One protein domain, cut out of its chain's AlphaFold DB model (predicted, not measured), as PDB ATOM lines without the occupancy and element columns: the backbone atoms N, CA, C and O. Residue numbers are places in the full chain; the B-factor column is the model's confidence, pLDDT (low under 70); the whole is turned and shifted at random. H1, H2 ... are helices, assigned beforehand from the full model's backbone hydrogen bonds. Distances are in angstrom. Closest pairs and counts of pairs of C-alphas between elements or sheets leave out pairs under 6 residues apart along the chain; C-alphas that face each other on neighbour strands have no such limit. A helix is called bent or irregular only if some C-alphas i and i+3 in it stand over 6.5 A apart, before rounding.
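What this domain is: This is residues 11 to 109 of the 134 residues of an uncharacterized protein of Gryllotalpicola protaetiae (UniProt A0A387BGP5). One long helix, H3, runs along most of the length of the model, and near its last residues H7 crosses it at about a right angle, with the shorter H6 packed on both and H5 beside H6 to make a small head. At the other end of H3 the chain folds back through H2 to H1, whose residues 11 to 17 stick out as a thin arm, while H4 sits beyond the last residues of H3. The printed part has 99 residues with seven named helices, H1 to H7 in order along the chain, and no named strand: all helix. The whole is loose, with a radius of gyration of the C-alphas of 17.5 A, and elongated, spanning 56 by 30 by 22 A.

Where its parts are: H3, residues 29 to 60, is the longest helix, 46.2 A from C-alpha 29 at (-43.832, -129.923, -2.191) to C-alpha 60 at (-16.552, -94.703, -14.247). Before it come H1, residues 11 to 17, 10.0 A long, and H2, residues 21 to 24. After it come H4, residues 63 to 68, H5, residues 70 to 73, and H6, residues 79 to 87, 12.0 A long. H7, residues 91 to 109, is 27.4 A long and ends with C-alpha 109 at (-28.996, -100.201, -27.599). H4 is irregular: C-alphas 64 and 67 are 9.0 A apart.

How they stand to each other: H3 and H6 are the hub, touching three helices each. With residues 47 to 58 alone H3 touches H7, about perpendicular at 83 degrees; the closest C-alphas, of Val 52 and Gly 101, are 4.1 A apart. With residues 54 to 60 alone H3 touches H6 at a steep tilt of 46 degrees, opposite ways, the closest C-alphas being those of Glu 58 and Gly 79, 4.1 A apart. H6 touches residues 91 to 98 of H7 alone, at a steep tilt of 67 degrees, opposite ways; the closest C-alphas, of Ala 80 and Ala 94, are 5.3 A apart. The helix packing is mostly crossed, with no shallow tilt among these three pairs. H5 touches H6, the closest C-alphas being those of Ala 71 and Gly 79, 5.5 A apart, and only just touches H3, with 3 pairs of C-alphas within 8 A, the closest those of Arg 60 and Leu 70, 5.7 A apart. H4 and H3 meet only through their link. H2 is close to H3 but not clearly touching, with the C-alphas of Ile 24 and Leu 32 closest at 7.1 A, and H1 is apart from H3. Every O i to N i+4 pair is within hydrogen-bond range in H1, H3, H6 and H7; H4 has 0 of 2, but 2 of 3 O i to N i+3 pairs, and H2 and H5 are too short for an i+4 pair.

The domain as a whole: The C-alphas farthest apart are those of Gly 28 and Gly 66, at 56.5 A. The printed part has no cut, and its six links between helices are tight. Residues 11 to 17, in H1, and 40 to 46, in H3, stand free. The mean pLDDT of the printed part is 93.0, and residue 109 alone is under 70.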
ATOM      1  N   PRO A  11     -32.240-103.437   1.924       80.69
ATOM      2  CA  PRO A  11     -31.841-104.699   2.547       80.69
ATOM      3  C   PRO A  11     -32.797-105.146   3.660       80.69
ATOM      4  O   PRO A  11     -33.100-106.335   3.765       80.69
ATOM      5  N   GLY A  12     -33.291-104.205   4.470       81.06
ATOM      6  CA  GLY A  12     -34.223-104.478   5.567       81.06
ATOM      7  C   GLY A  12     -35.606-104.887   5.064       81.06
ATOM      8  O   GLY A  12     -36.180-105.858   5.554       81.06
ATOM      9  N   LEU A  13     -36.100-104.208   4.026       82.69
ATOM     10  CA  LEU A  13     -37.352-104.548   3.353       82.69
ATOM     11  C   LEU A  13     -37.285-105.937   2.712       82.69
ATOM     12  O   LEU A  13     -38.166-106.757   2.952       82.69
ATOM     13  N   LEU A  14     -36.221-106.237   1.959       80.81
ATOM     14  CA  LEU A  14     -36.033-107.566   1.373       80.81
ATOM     15  C   LEU A  14     -35.961-108.650   2.453       80.81
ATOM     16  O   LEU A  14     -36.613-109.682   2.316       80.81
ATOM     17  N   ALA A  15     -35.228-108.416   3.543       81.06
ATOM     18  CA  ALA A  15     -35.153-109.366   4.651       81.06
ATOM     19  C   ALA A  15     -36.516-109.591   5.331       81.06
ATOM     20  O   ALA A  15     -36.837-110.723   5.681       81.06
ATOM     21  N   GLY A  16     -37.326-108.538   5.485       82.38
ATOM     22  CA  GLY A  16     -38.665-108.624   6.077       82.38
ATOM     23  C   GLY A  16     -39.721-109.259   5.166       82.38
ATOM     24  O   GLY A  16     -40.689-109.829   5.662       82.38
ATOM     25  N   MET A  17     -39.544-109.184   3.844       82.94
ATOM     26  CA  MET A  17     -40.458-109.780   2.861       82.94
ATOM     27  C   MET A  17     -40.209-111.274   2.626       82.94
ATOM     28  O   MET A  17     -41.096-111.969   2.128       82.94
ATOM     29  N   LEU A  18     -39.007-111.770   2.928       83.44
ATOM     30  CA  LEU A  18     -38.640-113.158   2.667       83.44
ATOM     31  C   LEU A  18     -39.142-114.095   3.781       83.44
ATOM     32  O   LEU A  18     -39.016-113.781   4.970       83.44
ATOM     33  N   PRO A  19     -39.691-115.271   3.419       82.31
ATOM     34  CA  PRO A  19     -40.185-116.229   4.398       82.31
ATOM     35  C   PRO A  19     -39.047-116.712   5.296       82.31
ATOM     36  O   PRO A  19     -37.915-116.918   4.849       82.31
ATOM     37  N   HIS A  20     -39.348-116.904   6.578       86.19
ATOM     38  CA  HIS A  20     -38.357-117.382   7.531       86.19
ATOM     39  C   HIS A  20     -38.137-118.886   7.330       86.19
ATOM     40  O   HIS A  20     -39.010-119.600   6.831       86.19
ATOM     41  N   ALA A  21     -36.981-119.408   7.752       86.81
ATOM     42  CA  ALA A  21     -36.642-120.824   7.567       86.81
ATOM     43  C   ALA A  21     -37.710-121.785   8.133       86.81
ATOM     44  O   ALA A  21     -37.966-122.842   7.560       86.81
ATOM     45  N   SER A  22     -38.376-121.396   9.227       89.00
ATOM     46  CA  SER A  22     -39.489-122.148   9.817       89.00
ATOM     47  C   SER A  22     -40.733-122.205   8.936       89.00
ATOM     48  O   SER A  22     -41.474-123.179   9.012       89.00
ATOM     49  N   ASP A  23     -40.987-121.174   8.137       89.38
ATOM     50  CA  ASP A  23     -42.156-121.106   7.261       89.38
ATOM     51  C   ASP A  23     -41.911-121.936   6.007       89.38
ATOM     52  O   ASP A  23     -42.771-122.714   5.609       89.38
ATOM     53  N   ILE A  24     -40.684-121.875   5.474       92.06
ATOM     54  CA  ILE A  24     -40.235-122.718   4.360       92.06
ATOM     55  C   ILE A  24     -40.369-124.205   4.718       92.06
ATOM     56  O   ILE A  24     -40.872-124.985   3.915       92.06
ATOM     57  N   GLY A  25     -39.974-124.599   5.933       92.00
ATOM     58  CA  GLY A  25     -40.053-125.993   6.390       92.00
ATOM     59  C   GLY A  25     -41.472-126.545   6.581       92.00
ATOM     60  O   GLY A  25     -41.615-127.738   6.838       92.00
ATOM     61  N   ARG A  26     -42.511-125.703   6.489       94.38
ATOM     62  CA  ARG A  26     -43.926-126.100   6.605       94.38
ATOM     63  C   ARG A  26     -44.645-126.195   5.259       94.38
ATOM     64  O   ARG A  26     -45.792-126.631   5.241       94.38
ATOM     65  N   LEU A  27     -44.003-125.769   4.173       95.44
ATOM     66  CA  LEU A  27     -44.584-125.807   2.834       95.44
ATOM     67  C   LEU A  27     -44.706-127.247   2.338       95.44
ATOM     68  O   LEU A  27     -43.800-128.059   2.534       95.44
ATOM     69  N   GLY A  28     -45.805-127.548   1.650       96.44
ATOM     70  CA  GLY A  28     -45.901-128.765   0.849       96.44
ATOM     71  C   GLY A  28     -45.019-128.688  -0.404       96.44
ATOM     72  O   GLY A  28     -44.624-127.606  -0.837       96.44
ATOM     73  N   ASP A  29     -44.749-129.829  -1.040       97.50
ATOM     74  CA  ASP A  29     -43.832-129.923  -2.191       97.50
ATOM     75  C   ASP A  29     -44.180-128.962  -3.346       97.50
ATOM     76  O   ASP A  29     -43.304-128.315  -3.929       97.50
ATOM     77  N   ALA A  30     -45.470-128.830  -3.670       97.00
ATOM     78  CA  ALA A  30     -45.939-127.913  -4.711       97.00
ATOM     79  C   ALA A  30     -45.701-126.439  -4.334       97.00
ATOM     80  O   ALA A  30     -45.267-125.645  -5.162       97.00
ATOM     81  N   GLU A  31     -45.930-126.074  -3.074       95.44
ATOM     82  CA  GLU A  31     -45.720-124.708  -2.587       95.44
ATOM     83  C   GLU A  31     -44.226-124.370  -2.513       95.44
ATOM     84  O   GLU A  31     -43.819-123.268  -2.877       95.44
ATOM     85  N   LEU A  32     -43.392-125.330  -2.099       94.94
ATOM     86  CA  LEU A  32     -41.944-125.165  -2.036       94.94
ATOM     87  C   LEU A  32     -41.338-124.952  -3.427       94.94
ATOM     88  O   LEU A  32     -40.510-124.059  -3.617       94.94
ATOM     89  N   THR A  33     -41.744-125.753  -4.411       97.56
ATOM     90  CA  THR A  33     -41.249-125.617  -5.790       97.56
ATOM     91  C   THR A  33     -41.687-124.297  -6.425       97.56
ATOM     92  O   THR A  33     -40.874-123.632  -7.073       97.56
ATOM     93  N   GLU A  34     -42.923-123.862  -6.175       95.94
ATOM     94  CA  GLU A  34     -43.413-122.549  -6.601       95.94
ATOM     95  C   GLU A  34     -42.665-121.390  -5.933       95.94
ATOM     96  O   GLU A  34     -42.264-120.441  -6.613       95.94
ATOM     97  N   LEU A  35     -42.378-121.494  -4.633       93.00
ATOM     98  CA  LEU A  35     -41.566-120.508  -3.923       93.00
ATOM     99  C   LEU A  35     -40.157-120.404  -4.523       93.00
ATOM    100  O   LEU A  35     -39.692-119.300  -4.811       93.00
ATOM    101  N   VAL A  36     -39.475-121.531  -4.747       94.25
ATOM    102  CA  VAL A  36     -38.128-121.547  -5.348       94.25
ATOM    103  C   VAL A  36     -38.141-120.915  -6.740       94.25
ATOM    104  O   VAL A  36     -37.242-120.139  -7.074       94.25
ATOM    105  N   ARG A  37     -39.177-121.187  -7.543       95.88
ATOM    106  CA  ARG A  37     -39.360-120.573  -8.863       95.88
ATOM    107  C   ARG A  37     -39.504-119.055  -8.763       95.88
ATOM    108  O   ARG A  37     -38.793-118.335  -9.465       95.88
ATOM    109  N   ALA A  38     -40.382-118.573  -7.885       91.81
ATOM    110  CA  ALA A  38     -40.621-117.144  -7.691       91.81
ATOM    111  C   ALA A  38     -39.362-116.414  -7.189       91.81
ATOM    112  O   ALA A  38     -38.984-115.374  -7.732       91.81
ATOM    113  N   LEU A  39     -38.657-116.989  -6.210       91.44
ATOM    114  CA  LEU A  39     -37.401-116.434  -5.696       91.44
ATOM    115  C   LEU A  39     -36.298-116.428  -6.757       91.44
ATOM    116  O   LEU A  39     -35.544-115.460  -6.846       91.44
ATOM    117  N   GLY A  40     -36.219-117.463  -7.596       92.62
ATOM    118  CA  GLY A  40     -35.286-117.507  -8.721       92.62
ATOM    119  C   GLY A  40     -35.536-116.388  -9.737       92.62
ATOM    120  O   GLY A  40     -34.590-115.745 -10.190       92.62
ATOM    121  N   GLN A  41     -36.803-116.105 -10.054       91.44
ATOM    122  CA  GLN A  41     -37.185-115.008 -10.953       91.44
ATOM    123  C   GLN A  41     -36.838-113.638 -10.360       91.44
ATOM    124  O   GLN A  41     -36.188-112.828 -11.025       91.44
ATOM    125  N   ALA A  42     -37.208-113.398  -9.099       88.44
ATOM    126  CA  ALA A  42     -36.885-112.159  -8.395       88.44
ATOM    127  C   ALA A  42     -35.366-111.957  -8.272       88.44
ATOM    128  O   ALA A  42     -34.845-110.882  -8.571       88.44
ATOM    129  N   GLY A  43     -34.640-113.019  -7.912       90.50
ATOM    130  CA  GLY A  43     -33.185-113.025  -7.848       90.50
ATOM    131  C   GLY A  43     -32.558-112.712  -9.201       90.50
ATOM    132  O   GLY A  43     -31.670-111.869  -9.276       90.50
ATOM    133  N   SER A  44     -33.044-113.315 -10.289       90.00
ATOM    134  CA  SER A  44     -32.520-113.041 -11.630       90.00
ATOM    135  C   SER A  44     -32.728-111.586 -12.053       90.00
ATOM    136  O   SER A  44     -31.822-111.003 -12.650       90.00
ATOM    137  N   ALA A  45     -33.885-110.992 -11.745       88.75
ATOM    138  CA  ALA A  45     -34.140-109.579 -12.020       88.75
ATOM    139  C   ALA A  45     -33.181-108.674 -11.230       88.75
ATOM    140  O   ALA A  45     -32.537-107.797 -11.807       88.75
ATOM    141  N   LEU A  46     -33.006-108.947  -9.933       90.19
ATOM    142  CA  LEU A  46     -32.083-108.201  -9.078       90.19
ATOM    143  C   LEU A  46     -30.629-108.315  -9.559       90.19
ATOM    144  O   LEU A  46     -29.914-107.315  -9.599       90.19
ATOM    145  N   GLN A  47     -30.195-109.511  -9.965       92.62
ATOM    146  CA  GLN A  47     -28.860-109.720 -10.532       92.62
ATOM    147  C   GLN A  47     -28.670-108.959 -11.851       92.62
ATOM    148  O   GLN A  47     -27.576-108.461 -12.101       92.62
ATOM    149  N   GLY A  48     -29.719-108.813 -12.667       92.31
ATOM    150  CA  GLY A  48     -29.694-107.958 -13.858       92.31
ATOM    151  C   GLY A  48     -29.429-106.490 -13.512       92.31
ATOM    152  O   GLY A  48     -28.514-105.883 -14.065       92.31
ATOM    153  N   CYS A  49     -30.157-105.938 -12.538       91.69
ATOM    154  CA  CYS A  49     -29.927-104.571 -12.058       91.69
ATOM    155  C   CYS A  49     -28.516-104.389 -11.479       91.69
ATOM    156  O   CYS A  49     -27.837-103.410 -11.788       91.69
ATOM    157  N   ALA A  50     -28.052-105.349 -10.674       92.62
ATOM    158  CA  ALA A  50     -26.707-105.329 -10.108       92.62
ATOM    159  C   ALA A  50     -25.623-105.380 -11.198       92.62
ATOM    160  O   ALA A  50     -24.607-104.695 -11.086       92.62
ATOM    161  N   ALA A  51     -25.844-106.151 -12.266       96.94
ATOM    162  CA  ALA A  51     -24.936-106.234 -13.400       96.94
ATOM    163  C   ALA A  51     -24.825-104.895 -14.147       96.94
ATOM    164  O   ALA A  51     -23.710-104.443 -14.398       96.94
ATOM    165  N   VAL A  52     -25.948-104.224 -14.430       96.50
ATOM    166  CA  VAL A  52     -25.956-102.883 -15.049       96.50
ATOM    167  C   VAL A  52     -25.223-101.865 -14.167       96.50
ATOM    168  O   VAL A  52     -24.345-101.150 -14.637       96.50
ATOM    169  N   ALA A  53     -25.491-101.855 -12.857       95.81
ATOM    170  CA  ALA A  53     -24.766-100.985 -11.932       95.81
ATOM    171  C   ALA A  53     -23.252-101.281 -11.912       95.81
ATOM    172  O   ALA A  53     -22.436-100.362 -11.853       95.81
ATOM    173  N   ALA A  54     -22.859-102.557 -11.986       97.56
ATOM    174  CA  ALA A  54     -21.458-102.959 -12.050       97.56
ATOM    175  C   ALA A  54     -20.771-102.500 -13.350       97.56
ATOM    176  O   ALA A  54     -19.619-102.065 -13.299       97.56
ATOM    177  N   ALA A  55     -21.458-102.562 -14.495       97.62
ATOM    178  CA  ALA A  55     -20.943-102.052 -15.767       97.62
ATOM    179  C   ALA A  55     -20.726-100.532 -15.729       97.62
ATOM    180  O   ALA A  55     -19.652-100.060 -16.111       97.62
ATOM    181  N   GLU A  56     -21.658 -99.777 -15.147       97.50
ATOM    182  CA  GLU A  56     -21.485 -98.334 -14.947       97.50
ATOM    183  C   GLU A  56     -20.304 -98.021 -14.011       97.50
ATOM    184  O   GLU A  56     -19.501 -97.122 -14.275       97.50
ATOM    185  N   VAL A  57     -20.131 -98.799 -12.934       97.88
ATOM    186  CA  VAL A  57     -18.957 -98.682 -12.052       97.88
ATOM    187  C   VAL A  57     -17.663 -98.933 -12.823       97.88
ATOM    188  O   VAL A  57     -16.697 -98.193 -12.623       97.88
ATOM    189  N   GLU A  58     -17.618 -99.932 -13.705       97.69
ATOM    190  CA  GLU A  58     -16.458-100.191 -14.564       97.69
ATOM    191  C   GLU A  58     -16.195 -99.016 -15.514       97.69
ATOM    192  O   GLU A  58     -15.063 -98.528 -15.582       97.69
ATOM    193  N   THR A  59     -17.233 -98.483 -16.162       97.31
ATOM    194  CA  THR A  59     -17.133 -97.314 -17.046       97.31
ATOM    195  C   THR A  59     -16.611 -96.074 -16.314       97.31
ATOM    196  O   THR A  59     -15.706 -95.401 -16.811       97.31
ATOM    197  N   ARG A  60     -17.063 -95.811 -15.084       97.69
ATOM    198  CA  ARG A  60     -16.552 -94.703 -14.247       97.69
ATOM    199  C   ARG A  60     -15.209 -94.982 -13.580       97.69
ATOM    200  O   ARG A  60     -14.622 -94.095 -12.961       97.69
ATOM    201  N   SER A  61     -14.709 -96.206 -13.678       97.94
ATOM    202  CA  SER A  61     -13.435 -96.622 -13.092       97.94
ATOM    203  C   SER A  61     -12.300 -96.690 -14.106       97.94
ATOM    204  O   SER A  61     -11.166 -96.993 -13.722       97.94
ATOM    205  N   ARG A  62     -12.570 -96.389 -15.380       96.06
ATOM    206  CA  ARG A  62     -11.580 -96.487 -16.450       96.06
ATOM    207  C   ARG A  62     -10.333 -95.648 -16.174       96.06
ATOM    208  O   ARG A  62     -10.378 -94.584 -15.552       96.06
ATOM    209  N   ARG A  63      -9.187 -96.160 -16.625       92.06
ATOM    210  CA  ARG A  63      -7.872 -95.585 -16.304       92.06
ATOM    211  C   ARG A  63      -7.659 -94.225 -16.959       92.06
ATOM    212  O   ARG A  63      -6.972 -93.398 -16.365       92.06
ATOM    213  N   GLU A  64      -8.268 -93.975 -18.119       95.00
ATOM    214  CA  GLU A  64      -8.211 -92.676 -18.801       95.00
ATOM    215  C   GLU A  64      -8.785 -91.520 -17.970       95.00
ATOM    216  O   GLU A  64      -8.408 -90.374 -18.188       95.00
ATOM    217  N   LEU A  65      -9.625 -91.807 -16.968       94.88
ATOM    218  CA  LEU A  65     -10.166 -90.795 -16.058       94.88
ATOM    219  C   LEU A  65      -9.148 -90.340 -14.999       94.88
ATOM    220  O   LEU A  65      -9.400 -89.380 -14.277       94.88
ATOM    221  N   GLY A  66      -7.994 -91.005 -14.872       94.50
ATOM    222  CA  GLY A  66      -6.918 -90.579 -13.976       94.50
ATOM    223  C   GLY A  66      -7.384 -90.404 -12.526       94.50
ATOM    224  O   GLY A  66      -7.865 -91.349 -11.904       94.50
ATOM    225  N   SER A  67      -7.227 -89.197 -11.968       93.94
ATOM    226  CA  SER A  67      -7.698 -88.851 -10.617       93.94
ATOM    227  C   SER A  67      -9.215 -88.898 -10.458       93.94
ATOM    228  O   SER A  67      -9.683 -89.111  -9.342       93.94
ATOM    229  N   GLU A  68      -9.965 -88.754 -11.550       96.56
ATOM    230  CA  GLU A  68     -11.425 -88.805 -11.543       96.56
ATOM    231  C   GLU A  68     -11.982 -90.228 -11.532       96.56
ATOM    232  O   GLU A  68     -13.151 -90.409 -11.193       96.56
ATOM    233  N   SER A  69     -11.141 -91.232 -11.815       97.75
ATOM    234  CA  SER A  69     -11.515 -92.648 -11.765       97.75
ATOM    235  C   SER A  69     -12.090 -93.020 -10.399       97.75
ATOM    236  O   SER A  69     -11.447 -92.843  -9.357       97.75
ATOM    237  N   LEU A  70     -13.288 -93.601 -10.416       97.69
ATOM    238  CA  LEU A  70     -13.983 -94.041  -9.211       97.69
ATOM    239  C   LEU A  70     -13.185 -95.120  -8.461       97.69
ATOM    240  O   LEU A  70     -12.990 -95.012  -7.250       97.69
ATOM    241  N   ALA A  71     -12.638 -96.107  -9.177       97.44
ATOM    242  CA  ALA A  71     -11.736 -97.107  -8.605       97.44
ATOM    243  C   ALA A  71     -10.510 -96.469  -7.937       97.44
ATOM    244  O   ALA A  71     -10.162 -96.839  -6.813       97.44
ATOM    245  N   ARG A  72      -9.894 -95.463  -8.575       96.88
ATOM    246  CA  ARG A  72      -8.727 -94.773  -8.008       96.88
ATOM    247  C   ARG A  72      -9.082 -94.009  -6.737       96.88
ATOM    248  O   ARG A  72      -8.355 -94.130  -5.753       96.88
ATOM    249  N   LYS A  73     -10.206 -93.283  -6.728       97.56
ATOM    250  CA  LYS A  73     -10.730 -92.595  -5.531       97.56
ATOM    251  C   LYS A  73     -11.012 -93.575  -4.388       97.56
ATOM    252  O   LYS A  73     -10.779 -93.250  -3.229       97.56
ATOM    253  N   ALA A  74     -11.440 -94.793  -4.712       96.44
ATOM    254  CA  ALA A  74     -11.692 -95.859  -3.745       96.44
ATOM    255  C   ALA A  74     -10.449 -96.701  -3.368       96.44
ATOM    256  O   ALA A  74     -10.561 -97.614  -2.536       96.44
ATOM    257  N   GLY A  75      -9.278 -96.412  -3.953       96.81
ATOM    258  CA  GLY A  75      -8.001 -97.066  -3.654       96.81
ATOM    259  C   GLY A  75      -7.811 -98.458  -4.270       96.81
ATOM    260  O   GLY A  75      -7.013 -99.239  -3.756       96.81
ATOM    261  N   VAL A  76      -8.538 -98.791  -5.339       97.44
ATOM    262  CA  VAL A  76      -8.464-100.086  -6.044       97.44
ATOM    263  C   VAL A  76      -8.099 -99.900  -7.522       97.44
ATOM    264  O   VAL A  76      -8.089 -98.781  -8.034       97.44
ATOM    265  N   LYS A  77      -7.728-100.981  -8.220       94.69
ATOM    266  CA  LYS A  77      -7.088-100.905  -9.550       94.69
ATOM    267  C   LYS A  77      -8.053-101.039 -10.731       94.69
ATOM    268  O   LYS A  77      -7.626-100.839 -11.873       94.69
ATOM    269  N   SER A  78      -9.307-101.417 -10.486       96.69
ATOM    270  CA  SER A  78     -10.352-101.594 -11.507       96.69
ATOM    271  C   SER A  78     -11.753-101.432 -10.915       96.69
ATOM    272  O   SER A  78     -11.918-101.504  -9.694       96.69
ATOM    273  N   GLY A  79     -12.765-101.237 -11.766       97.44
ATOM    274  CA  GLY A  79     -14.159-101.195 -11.321       97.44
ATOM    275  C   GLY A  79     -14.628-102.551 -10.806       97.44
ATOM    276  O   GLY A  79     -15.278-102.606  -9.769       97.44
ATOM    277  N   ALA A  80     -14.198-103.657 -11.417       97.94
ATOM    278  CA  ALA A  80     -14.442-104.999 -10.878       97.94
ATOM    279  C   ALA A  80     -13.895-105.187  -9.443       97.94
ATOM    280  O   ALA A  80     -14.579-105.765  -8.600       97.94
ATOM    281  N   GLU A  81     -12.698-104.675  -9.129       98.19
ATOM    282  CA  GLU A  81     -12.179-104.677  -7.748       98.19
ATOM    283  C   GLU A  81     -12.999-103.768  -6.818       98.19
ATOM    284  O   GLU A  81     -13.169-104.080  -5.639       98.19
ATOM    285  N   LEU A  82     -13.537-102.659  -7.332       98.31
ATOM    286  CA  LEU A  82     -14.423-101.792  -6.560       98.31
ATOM    287  C   LEU A  82     -15.755-102.482  -6.245       98.31
ATOM    288  O   LEU A  82     -16.176-102.486  -5.093       98.31
ATOM    289  N   VAL A  83     -16.384-103.120  -7.233       98.06
ATOM    290  CA  VAL A  83     -17.608-103.916  -7.048       98.06
ATOM    291  C   VAL A  83     -17.368-105.026  -6.029       98.06
ATOM    292  O   VAL A  83     -18.174-105.199  -5.115       98.06
ATOM    293  N   GLN A  84     -16.236-105.729  -6.123       98.25
ATOM    294  CA  GLN A  84     -15.838-106.735  -5.140       98.25
ATOM    295  C   GLN A  84     -15.778-106.140  -3.724       98.25
ATOM    296  O   GLN A  84     -16.386-106.671  -2.797       98.25
ATOM    297  N   LYS A  85     -15.078-105.011  -3.563       97.81
ATOM    298  CA  LYS A  85     -14.917-104.323  -2.276       97.81
ATOM    299  C   LYS A  85     -16.252-103.859  -1.682       97.81
ATOM    300  O   LYS A  85     -16.422-103.948  -0.472       97.81
ATOM    301  N   LEU A  86     -17.174-103.362  -2.509       95.75
ATOM    302  CA  LEU A  86     -18.467-102.829  -2.061       95.75
ATOM    303  C   LEU A  86     -19.488-103.921  -1.726       95.75
ATOM    304  O   LEU A  86     -20.292-103.745  -0.820       95.75
ATOM    305  N   THR A  87     -19.469-105.034  -2.459       93.38
ATOM    306  CA  THR A  87     -20.476-106.101  -2.321       93.38
ATOM    307  C   THR A  87     -20.024-107.260  -1.437       93.38
ATOM    308  O   THR A  87     -20.845-108.084  -1.052       93.38
ATOM    309  N   GLY A  88     -18.723-107.374  -1.155       95.81
ATOM    310  CA  GLY A  88     -18.146-108.531  -0.465       95.81
ATOM    311  C   GLY A  88     -18.145-109.823  -1.295       95.81
ATOM    312  O   GLY A  88     -17.819-110.884  -0.767       95.81
ATOM    313  N   SER A  89     -18.503-109.751  -2.582       95.31
ATOM    314  CA  SER A  89     -18.495-110.893  -3.502       95.31
ATOM    315  C   SER A  89     -17.073-111.327  -3.875       95.31
ATOM    316  O   SER A  89     -16.082-110.667  -3.548       95.31
ATOM    317  N   SER A  90     -16.941-112.458  -4.575       97.75
ATOM    318  CA  SER A  90     -15.646-112.851  -5.128       97.75
ATOM    319  C   SER A  90     -15.257-111.954  -6.312       97.75
ATOM    320  O   SER A  90     -16.108-111.416  -7.021       97.75
ATOM    321  N   LEU A  91     -13.956-111.834  -6.599       97.62
ATOM    322  CA  LEU A  91     -13.501-111.107  -7.793       97.62
ATOM    323  C   LEU A  91     -14.047-111.729  -9.093       97.62
ATOM    324  O   LEU A  91     -14.266-111.024 -10.077       97.62
ATOM    325  N   GLY A  92     -14.251-113.052  -9.112       98.19
ATOM    326  CA  GLY A  92     -14.845-113.755 -10.249       98.19
ATOM    327  C   GLY A  92     -16.289-113.322 -10.495       98.19
ATOM    328  O   GLY A  92     -16.644-113.007 -11.632       98.19
ATOM    329  N   ASP A  93     -17.082-113.231  -9.429       97.81
ATOM    330  CA  ASP A  93     -18.481-112.800  -9.497       97.81
ATOM    331  C   ASP A  93     -18.593-111.331  -9.894       97.81
ATOM    332  O   ASP A  93     -19.371-111.001 -10.786       97.81
ATOM    333  N   ALA A  94     -17.748-110.463  -9.333       98.12
ATOM    334  CA  ALA A  94     -17.704-109.055  -9.713       98.12
ATOM    335  C   ALA A  94     -17.389-108.876 -11.211       98.12
ATOM    336  O   ALA A  94     -18.093-108.161 -11.923       98.12
ATOM    337  N   LYS A  95     -16.380-109.588 -11.734       98.25
ATOM    338  CA  LYS A  95     -16.053-109.573 -13.172       98.25
ATOM    339  C   LYS A  95     -17.189-110.117 -14.036       98.25
ATOM    340  O   LYS A  95     -17.414-109.618 -15.137       98.25
ATOM    341  N   LYS A  96     -17.884-111.155 -13.564       98.12
ATOM    342  CA  LYS A  96     -19.045-111.721 -14.254       98.12
ATOM    343  C   LYS A  96     -20.183-110.703 -14.314       98.12
ATOM    344  O   LYS A  96     -20.722-110.507 -15.397       98.12
ATOM    345  N   ALA A  97     -20.495-110.041 -13.203       97.56
ATOM    346  CA  ALA A  97     -21.524-109.007 -13.134       97.56
ATOM    347  C   ALA A  97     -21.226-107.853 -14.102       97.56
ATOM    348  O   ALA A  97     -22.084-107.521 -14.910       97.56
ATOM    349  N   VAL A  98     -19.990-107.334 -14.113       98.06
ATOM    350  CA  VAL A  98     -19.555-106.307 -15.081       98.06
ATOM    351  C   VAL A  98     -19.770-106.779 -16.519       98.06
ATOM    352  O   VAL A  98     -20.373-106.074 -17.321       98.06
ATOM    353  N   ARG A  99     -19.317-107.994 -16.861       97.81
ATOM    354  CA  ARG A  99     -19.460-108.534 -18.221       97.81
ATOM    355  C   ARG A  99     -20.925-108.667 -18.636       97.81
ATOM    356  O   ARG A  99     -21.263-108.310 -19.758       97.81
ATOM    357  N   VAL A 100     -21.768-109.200 -17.752       97.56
ATOM    358  CA  VAL A 100     -23.210-109.325 -17.998       97.56
ATOM    359  C   VAL A 100     -23.833-107.943 -18.180       97.56
ATOM    360  O   VAL A 100     -24.599-107.762 -19.116       97.56
ATOM    361  N   GLY A 101     -23.465-106.962 -17.355       96.88
ATOM    362  CA  GLY A 101     -23.970-105.595 -17.462       96.88
ATOM    363  C   GLY A 101     -23.652-104.957 -18.808       96.88
ATOM    364  O   GLY A 101     -24.560-104.483 -19.475       96.88
ATOM    365  N   VAL A 102     -22.399-105.064 -19.263       94.50
ATOM    366  CA  VAL A 102     -21.985-104.566 -20.588       94.50
ATOM    367  C   VAL A 102     -22.796-105.228 -21.708       94.50
ATOM    368  O   VAL A 102     -23.229-104.558 -22.642       94.50
ATOM    369  N   MET A 103     -23.053-106.540 -21.613       95.19
ATOM    370  CA  MET A 103     -23.905-107.244 -22.582       95.19
ATOM    371  C   MET A 103     -25.355-106.741 -22.560       95.19
ATOM    372  O   MET A 103     -25.967-106.634 -23.619       95.19
ATOM    373  N   LEU A 104     -25.906-106.441 -21.379       91.69
ATOM    374  CA  LEU A 104     -27.267-105.922 -21.225       91.69
ATOM    375  C   LEU A 104     -27.403-104.490 -21.757       91.69
ATOM    376  O   LEU A 104     -28.388-104.199 -22.427       91.69
ATOM    377  N   GLU A 105     -26.412-103.628 -21.519       87.81
ATOM    378  CA  GLU A 105     -26.351-102.273 -22.089       87.81
ATOM    379  C   GLU A 105     -26.332-102.331 -23.621       87.81
ATOM    380  O   GLU A 105     -27.165-101.716 -24.279       87.81
ATOM    381  N   THR A 106     -25.465-103.176 -24.192       80.44
ATOM    382  CA  THR A 106     -25.406-103.383 -25.648       80.44
ATOM    383  C   THR A 106     -26.722-103.942 -26.203       80.44
ATOM    384  O   THR A 106     -27.172-103.538 -27.272       80.44
ATOM    385  N   ALA A 107     -27.372-104.870 -25.495       75.56
ATOM    386  CA  ALA A 107     -28.660-105.418 -25.922       75.56
ATOM    387  C   ALA A 107     -29.781-104.364 -25.904       75.56
ATOM    388  O   ALA A 107     -30.638-104.389 -26.785       75.56
ATOM    389  N   ALA A 108     -29.766-103.438 -24.940       71.69
ATOM    390  CA  ALA A 108     -30.721-102.336 -24.871       71.69
ATOM    391  C   ALA A 108     -30.533-101.321 -26.012       71.69
ATOM    392  O   ALA A 108     -31.520-100.798 -26.515       71.69
ATOM    393  N   GLU A 109     -29.296-101.084 -26.459       65.31
ATOM    394  CA  GLU A 109     -28.996-100.201 -27.599       65.31
ATOM    395  C   GLU A 109     -29.401-100.800 -28.958       65.31
ATOM    396  O   GLU A 109     -29.705-100.065 -29.895       65.31
TER     397      GLU A 109